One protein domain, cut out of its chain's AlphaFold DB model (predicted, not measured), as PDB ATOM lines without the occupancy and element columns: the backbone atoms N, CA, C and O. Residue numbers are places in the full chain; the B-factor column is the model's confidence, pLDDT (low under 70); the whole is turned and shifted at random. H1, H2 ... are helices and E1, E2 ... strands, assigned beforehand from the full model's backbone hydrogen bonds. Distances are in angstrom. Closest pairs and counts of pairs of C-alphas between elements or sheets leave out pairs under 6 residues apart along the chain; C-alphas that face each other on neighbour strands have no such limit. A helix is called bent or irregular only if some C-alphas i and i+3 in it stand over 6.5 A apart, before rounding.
ATOM      1  N   GLN A  54     135.419 108.163 154.681       87.62
ATOM      2  CA  GLN A  54     134.321 107.263 155.005       87.62
ATOM      3  C   GLN A  54     133.315 107.313 153.875       87.62
ATOM      4  O   GLN A  54     132.879 108.393 153.494       87.62
ATOM      5  N   SER A  55     132.939 106.149 153.371       86.44
ATOM      6  CA  SER A  55     131.902 106.025 152.361       86.44
ATOM      7  C   SER A  55     130.734 105.225 152.908       86.44
ATOM      8  O   SER A  55     130.937 104.261 153.652       86.44
ATOM      9  N   ASN A  56     129.527 105.604 152.513       86.56
ATOM     10  CA  ASN A  56     128.339 104.797 152.732       86.56
ATOM     11  C   ASN A  56     127.375 104.955 151.551       86.56
ATOM     12  O   ASN A  56     127.442 105.936 150.808       86.56
ATOM     13  N   LEU A  57     126.510 103.963 151.374       86.19
ATOM     14  CA  LEU A  57     125.441 103.992 150.389       86.19
ATOM     15  C   LEU A  57     124.154 104.473 151.054       86.19
ATOM     16  O   LEU A  57     123.809 104.023 152.145       86.19
ATOM     17  N   ALA A  58     123.460 105.372 150.372       85.19
ATOM     18  CA  ALA A  58     122.123 105.831 150.721       85.19
ATOM     19  C   ALA A  58     121.151 105.453 149.609       85.19
ATOM     20  O   ALA A  58     121.531 105.453 148.441       85.19
ATOM     21  N   GLU A  59     119.916 105.116 149.955       85.50
ATOM     22  CA  GLU A  59     118.880 104.811 148.971       85.50
ATOM     23  C   GLU A  59     118.171 106.105 148.557       85.50
ATOM     24  O   GLU A  59     117.851 106.952 149.388       85.50
ATOM     25  N   MET A  60     117.945 106.277 147.258       84.56
ATOM     26  CA  MET A  60     117.244 107.429 146.698       84.56
ATOM     27  C   MET A  60     115.891 106.981 146.129       84.56
ATOM     28  O   MET A  60     115.793 105.877 145.587       84.56
ATOM     29  N   PRO A  61     114.859 107.846 146.160       81.38
ATOM     30  CA  PRO A  61     113.678 107.682 145.319       81.38
ATOM     31  C   PRO A  61     114.045 107.336 143.873       81.38
ATOM     32  O   PRO A  61     114.976 107.910 143.307       81.38
ATOM     33  N   ILE A  62     113.297 106.408 143.279       78.50
ATOM     34  CA  ILE A  62     113.576 105.905 141.932       78.50
ATOM     35  C   ILE A  62     113.506 107.059 140.933       78.50
ATOM     36  O   ILE A  62     112.435 107.614 140.682       78.50
ATOM     37  N   ASP A  63     114.650 107.399 140.342       81.25
ATOM     38  CA  ASP A  63     114.690 108.350 139.239       81.25
ATOM     39  C   ASP A  63     114.206 107.670 137.949       81.25
ATOM     40  O   ASP A  63     114.488 106.501 137.679       81.25
ATOM     41  N   SER A  64     113.559 108.453 137.092       80.50
ATOM     42  CA  SER A  64     113.216 108.135 135.702       80.50
ATOM     43  C   SER A  64     114.376 107.543 134.881       80.50
ATOM     44  O   SER A  64     114.150 106.820 133.913       80.50
ATOM     45  N   LYS A  65     115.629 107.822 135.272       83.19
ATOM     46  CA  LYS A  65     116.861 107.338 134.624       83.19
ATOM     47  C   LYS A  65     117.416 106.030 135.218       83.19
ATOM     48  O   LYS A  65     118.459 105.550 134.756       83.19
ATOM     49  N   GLY A  66     116.742 105.462 136.222       83.31
ATOM     50  CA  GLY A  66     117.096 104.193 136.868       83.31
ATOM     51  C   GLY A  66     118.214 104.292 137.910       83.31
ATOM     52  O   GLY A  66     118.934 103.319 138.122       83.31
ATOM     53  N   TYR A  67     118.418 105.466 138.513       85.75
ATOM     54  CA  TYR A  67     119.302 105.617 139.672       85.75
ATOM     55  C   TYR A  67     118.531 105.307 140.954       85.75
ATOM     56  O   TYR A  67     117.403 105.769 141.123       85.75
ATOM     57  N   HIS A  68     119.165 104.539 141.841       82.81
ATOM     58  CA  HIS A  68     118.536 104.021 143.061       82.81
ATOM     59  C   HIS A  68     119.341 104.314 144.325       82.81
ATOM     60  O   HIS A  68     118.791 104.273 145.420       82.81
ATOM     61  N   TYR A  69     120.630 104.620 144.194       84.81
ATOM     62  CA  TYR A  69     121.503 104.833 145.339       84.81
ATOM     63  C   TYR A  69     122.333 106.095 145.167       84.81
ATOM     64  O   TYR A  69     122.674 106.468 144.048       84.81
ATOM     65  N   PHE A  70     122.723 106.707 146.277       85.00
ATOM     66  CA  PHE A  70     123.823 107.655 146.347       85.00
ATOM     67  C   PHE A  70     125.031 106.983 146.990       85.00
ATOM     68  O   PHE A  70     124.935 106.445 148.094       85.00
ATOM     69  N   LEU A  71     126.183 107.058 146.330       88.06
ATOM     70  CA  LEU A  71     127.466 106.830 146.975       88.06
ATOM     71  C   LEU A  71     127.902 108.129 147.636       88.06
ATOM     72  O   LEU A  71     128.316 109.060 146.950       88.06
ATOM     73  N   VAL A  72     127.825 108.184 148.961       87.62
ATOM     74  CA  VAL A  72     128.272 109.343 149.734       87.62
ATOM     75  C   VAL A  72     129.676 109.079 150.248       87.62
ATOM     76  O   VAL A  72     129.913 108.084 150.935       87.62
ATOM     77  N   VAL A  73     130.602 109.985 149.945       89.12
ATOM     78  CA  VAL A  73     131.988 109.947 150.416       89.12
ATOM     79  C   VAL A  73     132.260 111.180 151.263       89.12
ATOM     80  O   VAL A  73     132.021 112.313 150.856       89.12
ATOM     81  N   VAL A  74     132.790 110.954 152.460       89.44
ATOM     82  CA  VAL A  74     133.148 111.996 153.417       89.44
ATOM     83  C   VAL A  74     134.642 111.939 153.688       89.44
ATOM     84  O   VAL A  74     135.157 110.961 154.230       89.44
ATOM     85  N   GLU A  75     135.342 113.014 153.354       89.88
ATOM     86  CA  GLU A  75     136.720 113.236 153.777       89.88
ATOM     87  C   GLU A  75     136.707 113.704 155.235       89.88
ATOM     88  O   GLU A  75     136.068 114.698 155.578       89.88
ATOM     89  N   ILE A  76     137.353 112.956 156.131       87.25
ATOM     90  CA  ILE A  76     137.109 113.126 157.569       87.25
ATOM     91  C   ILE A  76     137.730 114.417 158.118       87.25
ATOM     92  O   ILE A  76     137.141 115.039 159.007       87.25
ATOM     93  N   SER A  77     138.905 114.829 157.628       87.62
ATOM     94  CA  SER A  77     139.665 115.910 158.265       87.62
ATOM     95  C   SER A  77     139.036 117.290 158.052       87.62
ATOM     96  O   SER A  77     138.925 118.064 159.001       87.62
ATOM     97  N   ARG A  78     138.548 117.570 156.840       87.69
ATOM     98  CA  ARG A  78     137.849 118.804 156.464       87.69
ATOM     99  C   ARG A  78     136.336 118.627 156.408       87.69
ATOM    100  O   ARG A  78     135.635 119.611 156.186       87.69
ATOM    101  N   ARG A  79     135.827 117.404 156.605       86.94
ATOM    102  CA  ARG A  79     134.399 117.055 156.507       86.94
ATOM    103  C   ARG A  79     133.791 117.447 155.163       86.94
ATOM    104  O   ARG A  79     132.632 117.853 155.099       86.94
ATOM    105  N   ARG A  80     134.583 117.349 154.093       90.50
ATOM    106  CA  ARG A  80     134.072 117.548 152.736       90.50
ATOM    107  C   ARG A  80     133.244 116.333 152.361       90.50
ATOM    108  O   ARG A  80     133.689 115.207 152.568       90.50
ATOM    109  N   VAL A  81     132.051 116.589 151.849       90.25
ATOM    110  CA  VAL A  81     131.106 115.565 151.421       90.25
ATOM    111  C   VAL A  81     130.967 115.681 149.919       90.25
ATOM    112  O   VAL A  81     130.787 116.785 149.409       90.25
ATOM    113  N   ASP A  82     131.047 114.545 149.247       90.00
ATOM    114  CA  ASP A  82     130.652 114.406 147.856       90.00
ATOM    115  C   ASP A  82     129.669 113.239 147.731       90.00
ATOM    116  O   ASP A  82     129.691 112.311 148.551       90.00
ATOM    117  N   ALA A  83     128.770 113.314 146.756       87.94
ATOM    118  CA  ALA A  83     127.730 112.317 146.561       87.94
ATOM    119  C   ALA A  83     127.430 112.122 145.077       87.94
ATOM    120  O   ALA A  83     127.017 113.058 144.392       87.94
ATOM    121  N   GLU A  84     127.564 110.884 144.606       87.56
ATOM    122  CA  GLU A  84     127.228 110.522 143.230       87.56
ATOM    123  C   GLU A  84     126.056 109.534 143.183       87.56
ATOM    124  O   GLU A  84     126.051 108.550 143.930       87.56
ATOM    125  N   PRO A  85     125.054 109.755 142.310       87.00
ATOM    126  CA  PRO A  85     123.995 108.786 142.091       87.00
ATOM    127  C   PRO A  85     124.526 107.589 141.292       87.00
ATOM    128  O   PRO A  85     125.115 107.739 140.222       87.00
ATOM    129  N   ILE A  86     124.264 106.380 141.781       85.75
ATOM    130  CA  ILE A  86     124.669 105.122 141.156       85.75
ATOM    131  C   ILE A  86     123.465 104.197 140.948       85.75
ATOM    132  O   ILE A  86     122.457 104.245 141.659       85.75
ATOM    133  N   LYS A  87     123.562 103.350 139.922       82.44
ATOM    134  CA  LYS A  87     122.501 102.396 139.554       82.44
ATOM    135  C   LYS A  87     122.594 101.080 140.318       82.44
ATOM    136  O   LYS A  87     121.583 100.432 140.555       82.44
ATOM    137  N   ILE A  88     123.809 100.678 140.677       74.75
ATOM    138  CA  ILE A  88     124.114  99.389 141.295       74.75
ATOM    139  C   ILE A  88     125.010  99.609 142.510       74.75
ATOM    140  O   ILE A  88     125.867 100.484 142.492       74.75
ATOM    141  N   SER A  89     124.835  98.806 143.557       66.75
ATOM    142  CA  SER A  89     125.552  98.922 144.834       66.75
ATOM    143  C   SER A  89     126.979  98.349 144.825       66.75
ATOM    144  O   SER A  89     127.609  98.242 145.879       66.75
ATOM    145  N   LEU A  90     127.514  97.965 143.660       61.62
ATOM    146  CA  LEU A  90     128.844  97.366 143.557       61.62
ATOM    147  C   LEU A  90     129.926  98.453 143.513       61.62
ATOM    148  O   LEU A  90     130.045  99.183 142.531       61.62
ATOM    149  N   LEU A  91     130.745  98.523 144.561       61.16
ATOM    150  CA  LEU A  91     131.887  99.429 144.628       61.16
ATOM    151  C   LEU A  91     133.179  98.675 144.270       61.16
ATOM    152  O   LEU A  91     133.613  97.796 145.012       61.16
ATOM    153  N   ILE A  92     133.814  99.035 143.152       55.56
ATOM    154  CA  ILE A  92     135.164  98.577 142.787       55.56
ATOM    155  C   ILE A  92     136.102  99.772 142.957       55.56
ATOM    156  O   ILE A  92     136.054 100.708 142.165       55.56
ATOM    157  N   VAL A  93     136.953  99.755 143.989       59.78
ATOM    158  CA  VAL A  93     137.993 100.781 144.179       59.78
ATOM    159  C   VAL A  93     139.365 100.139 144.007       59.78
ATOM    160  O   VAL A  93     139.735  99.237 144.755       59.78
ATOM    161  N   ILE A  94     140.125 100.606 143.016       49.66
ATOM    162  CA  ILE A  94     141.492 100.152 142.733       49.66
ATOM    163  C   ILE A  94     142.472 101.089 143.454       49.66
ATOM    164  O   ILE A  94     142.372 102.305 143.328       49.66
ATOM    165  N   GLY A  95     143.426 100.532 144.210       53.59
ATOM    166  CA  GLY A  95     144.521 101.302 144.819       53.59
ATOM    167  C   GLY A  95     144.225 101.961 146.175       53.59
ATOM    168  O   GLY A  95     145.023 102.774 146.634       53.59
ATOM    169  N   VAL A  96     143.122 101.604 146.844       65.50
ATOM    170  CA  VAL A  96     142.762 102.108 148.185       65.50
ATOM    171  C   VAL A  96     142.675 100.951 149.181       65.50
ATOM    172  O   VAL A  96     142.102  99.905 148.884       65.50
ATOM    173  N   ILE A  97     143.220 101.131 150.389       67.94
ATOM    174  CA  ILE A  97     143.042 100.169 151.487       67.94
ATOM    175  C   ILE A  97     141.625 100.328 152.041       67.94
ATOM    176  O   ILE A  97     141.330 101.292 152.750       67.94
ATOM    177  N   ILE A  98     140.759  99.361 151.750       71.56
ATOM    178  CA  ILE A  98     139.383  99.340 152.248       71.56
ATOM    179  C   ILE A  98     139.365  98.747 153.659       71.56
ATOM    180  O   ILE A  98     139.895  97.664 153.909       71.56
ATOM    181  N   ARG A  99     138.738  99.459 154.596       71.69
ATOM    182  CA  ARG A  99     138.448  98.961 155.944       71.69
ATOM    183  C   ARG A  99     136.941  98.907 156.124       71.69
ATOM    184  O   ARG A  99     136.270  99.926 155.982       71.69
ATOM    185  N   PHE A 100     136.426  97.735 156.468       69.88
ATOM    186  CA  PHE A 100     135.011  97.563 156.770       69.88
ATOM    187  C   PHE A 100     134.738  97.854 158.244       69.88
ATOM    188  O   PHE A 100     135.545  97.520 159.118       69.88
ATOM    189  N   GLY A 101     133.593  98.483 158.510       66.75
ATOM    190  CA  GLY A 101     133.051  98.526 159.861       66.75
ATOM    191  C   GLY A 101     132.704  97.112 160.323       66.75
ATOM    192  O   GLY A 101     132.350  96.253 159.513       66.75
ATOM    193  N   LYS A 102     132.811  96.851 161.625       69.75
ATOM    194  CA  LYS A 102     132.300  95.598 162.182       69.75
ATOM    195  C   LYS A 102     130.779  95.546 161.971       69.75
ATOM    196  O   LYS A 102     130.117  96.559 162.225       69.75
ATOM    197  N   PRO A 103     130.222  94.398 161.548       64.44
ATOM    198  CA  PRO A 103     128.776  94.240 161.420       64.44
ATOM    199  C   PRO A 103     128.090  94.570 162.753       64.44
ATOM    200  O   PRO A 103     128.655  94.294 163.806       64.44
ATOM    201  N   GLU A 104     126.914  95.200 162.699       63.72
ATOM    202  CA  GLU A 104     126.121  95.672 163.859       63.72
ATOM    203  C   GLU A 104     126.696  96.883 164.629       63.72
ATOM    204  O   GLU A 104     126.039  97.439 165.516       63.72
ATOM    205  N   TYR A 105     127.883  97.380 164.262       69.62
ATOM    206  CA  TYR A 105     128.496  98.560 164.882       69.62
ATOM    207  C   TYR A 105     128.366  99.804 163.990       69.62
ATOM    208  O   TYR A 105     129.343 100.342 163.474       69.62
ATOM    209  N   HIS A 106     127.144 100.321 163.867       62.16
ATOM    210  CA  HIS A 106     126.794 101.445 162.976       62.16
ATOM    211  C   HIS A 106     127.596 102.740 163.228       62.16
ATOM    212  O   HIS A 106     128.025 103.434 162.312       62.16
ATOM    213  N   LYS A 107     127.958 103.022 164.488       68.31
ATOM    214  CA  LYS A 107     128.662 104.269 164.862       68.31
ATOM    215  C   LYS A 107     130.041 104.451 164.225       68.31
ATOM    216  O   LYS A 107     130.583 105.558 164.255       68.31
ATOM    217  N   GLN A 108     130.619 103.383 163.686       72.38
ATOM    218  CA  GLN A 108     131.934 103.396 163.054       72.38
ATOM    219  C   GLN A 108     131.942 104.236 161.768       72.38
ATOM    220  O   GLN A 108     132.962 104.847 161.453       72.38
ATOM    221  N   GLN A 109     130.795 104.349 161.091       76.56
ATOM    222  CA  GLN A 109     130.602 105.127 159.862       76.56
ATOM    223  C   GLN A 109     129.799 106.417 160.095       76.56
ATOM    224  O   GLN A 109     129.244 107.002 159.168       76.56
ATOM    225  N   SER A 110     129.761 106.898 161.342       84.12
ATOM    226  CA  SER A 110     128.896 108.014 161.742       84.12
ATOM    227  C   SER A 110     129.111 109.328 160.979       84.12
ATOM    228  O   SER A 110     128.194 110.147 160.951       84.12
ATOM    229  N   TYR A 111     130.277 109.573 160.364       87.12
ATOM    230  CA  TYR A 111     130.455 110.765 159.524       87.12
ATOM    231  C   TYR A 111     129.684 110.642 158.209       87.12
ATOM    232  O   TYR A 111     129.010 111.596 157.825       87.12
ATOM    233  N   ALA A 112     129.735 109.472 157.567       84.56
ATOM    234  CA  ALA A 112     128.964 109.197 156.359       84.56
ATOM    235  C   ALA A 112     127.456 109.150 156.651       84.56
ATOM    236  O   ALA A 112     126.688 109.770 155.929       84.56
ATOM    237  N   GLU A 113     127.029 108.526 157.755       87.19
ATOM    238  CA  GLU A 113     125.609 108.503 158.160       87.19
ATOM    239  C   GLU A 113     125.037 109.912 158.377       87.19
ATOM    240  O   GLU A 113     123.944 110.224 157.915       87.19
ATOM    241  N   ARG A 114     125.787 110.802 159.043       88.81
ATOM    242  CA  ARG A 114     125.356 112.196 159.241       88.81
ATOM    243  C   ARG A 114     125.285 112.977 157.937       88.81
ATOM    244  O   ARG A 114     124.408 113.823 157.791       88.81
ATOM    245  N   ALA A 115     126.222 112.729 157.024       87.44
ATOM    246  CA  ALA A 115     126.209 113.352 155.708       87.44
ATOM    247  C   ALA A 115     124.987 112.898 154.901       87.44
ATOM    248  O   ALA A 115     124.292 113.741 154.344       87.44
ATOM    249  N   ILE A 116     124.677 111.599 154.922       88.19
ATOM    250  CA  ILE A 116     123.472 111.035 154.303       88.19
ATOM    251  C   ILE A 116     122.216 111.692 154.871       88.19
ATOM    252  O   ILE A 116     121.416 112.223 154.110       88.19
ATOM    253  N   GLN A 117     122.085 111.760 156.197       89.50
ATOM    254  CA  GLN A 117     120.927 112.386 156.838       89.50
ATOM    255  C   GLN A 117     120.746 113.854 156.409       89.50
ATOM    256  O   GLN A 117     119.631 114.290 156.129       89.50
ATOM    257  N   ALA A 118     121.842 114.614 156.310       89.50
ATOM    258  CA  ALA A 118     121.809 116.005 155.858       89.50
ATOM    259  C   ALA A 118     121.392 116.163 154.382       89.50
ATOM    260  O   ALA A 118     120.899 117.228 154.007       89.50
ATOM    261  N   ILE A 119     121.583 115.129 153.558       86.25
ATOM    262  CA  ILE A 119     121.169 115.089 152.149       86.25
ATOM    263  C   ILE A 119     119.713 114.615 152.021       86.25
ATOM    264  O   ILE A 119     118.928 115.234 151.306       86.25
ATOM    265  N   GLU A 120     119.332 113.547 152.726       86.19
ATOM    266  CA  GLU A 120     118.013 112.916 152.620       86.19
ATOM    267  C   GLU A 120     116.894 113.758 153.241       86.19
ATOM    268  O   GLU A 120     115.824 113.886 152.646       86.19
ATOM    269  N   GLU A 121     117.113 114.374 154.408       89.06
ATOM    270  CA  GLU A 121     116.058 115.129 155.100       89.06
ATOM    271  C   GLU A 121     115.472 116.275 154.250       89.06
ATOM    272  O   GLU A 121     114.242 116.391 154.172       89.06
ATOM    273  N   PRO A 122     116.280 117.134 153.591       88.50
ATOM    274  CA  PRO A 122     115.754 118.155 152.689       88.50
ATOM    275  C   PRO A 122     115.026 117.577 151.474       88.50
ATOM    276  O   PRO A 122     114.029 118.157 151.043       88.50
ATOM    277  N   LEU A 123     115.510 116.463 150.914       83.56
ATOM    278  CA  LEU A 123     114.886 115.815 149.759       83.56
ATOM    279  C   LEU A 123     113.508 115.266 150.123       83.56
ATOM    280  O   LEU A 123     112.528 115.579 149.450       83.56
ATOM    281  N   LEU A 124     113.413 114.544 151.238       83.62
ATOM    282  CA  LEU A 124     112.155 113.988 151.726       83.62
ATOM    283  C   LEU A 124     111.130 115.092 152.019       83.62
ATOM    284  O   LEU A 124     109.971 114.988 151.627       83.62
ATOM    285  N   LYS A 125     111.563 116.198 152.641       87.19
ATOM    286  CA  LYS A 125     110.696 117.364 152.890       87.19
ATOM    287  C   LYS A 125     110.144 117.974 151.600       87.19
ATOM    288  O   LYS A 125     108.999 118.405 151.600       87.19
ATOM    289  N   ARG A 126     110.928 118.008 150.517       84.19
ATOM    290  CA  ARG A 126     110.472 118.508 149.207       84.19
ATOM    291  C   ARG A 126     109.486 117.574 148.512       84.19
ATOM    292  O   ARG A 126     108.725 118.049 147.687       84.19
ATOM    293  N   MET A 127     109.521 116.276 148.804       78.31
ATOM    294  CA  MET A 127     108.612 115.300 148.191       78.31
ATOM    295  C   MET A 127     107.234 115.253 148.852       78.31
ATOM    296  O   MET A 127     106.277 114.818 148.224       78.31
ATOM    297  N   ILE A 128     107.152 115.628 150.130       78.38
ATOM    298  CA  ILE A 128     105.914 115.576 150.923       78.38
ATOM    299  C   ILE A 128     105.125 116.898 150.838       78.38
ATOM    300  O   ILE A 128     103.925 116.900 151.108       78.38
ATOM    301  N   ALA A 129     105.794 118.004 150.498       64.00
ATOM    302  CA  ALA A 129     105.193 119.328 150.317       64.00
ATOM    303  C   ALA A 129     104.490 119.459 148.959       64.00
ATOM    304  O   ALA A 129     103.421 120.108 148.934       64.00
TER     305      ALA A 129
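AT A GLANCE: This is residues 54 to 129 of the 129 residues of an uncharacterized protein of Rhizophagus clarus (UniProt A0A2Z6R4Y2). A three-strand antiparallel meander, each strand the neighbour of the one before, makes a small sheet with one long, kinked helix slantwise over one face, in two layers. Residues 92 to 97 stick out in a loop. The 76 printed residues include E1, E2, E3 and H1 in that order, a mixed class, only just compact, close to loose: radius of gyration of the C-alphas 13.4 A, spans 40 by 27 by 22 A.

HOW THE PARTS SIT: E1, residues 54 to 59, and E2, residues 69 to 75, form a hairpin, with N 56 and O 72 3.0 A apart. E2 and E3, residues 80 to 86, form another, with N 71 and O 84 2.8 A apart. H1, residues 106 to 128, is on the sheet at a height of 9.1 A; its closest C-alphas to E1 are Ala 112 and Asn 56, 5.7 A. In H1, 14 of 19 O i to N i+4 pairs are within hydrogen-bond range.

IN THESE COORDINATES: E1 begins at C-alpha 54 (134.321, 107.263, 155.005). E2 spans 19.3 A, E3 19.4 A. H1 spans 27.9 A, ending at C-alpha 128 (105.914, 115.576, 150.923), irregular, with C-alphas 108 and 111 8.3 A apart.

THE WHOLE: The printed part has no cut. The link from E3 to H1 is long; pLDDT is under 70 at residues 89 to 97, 100 to 107 and 129.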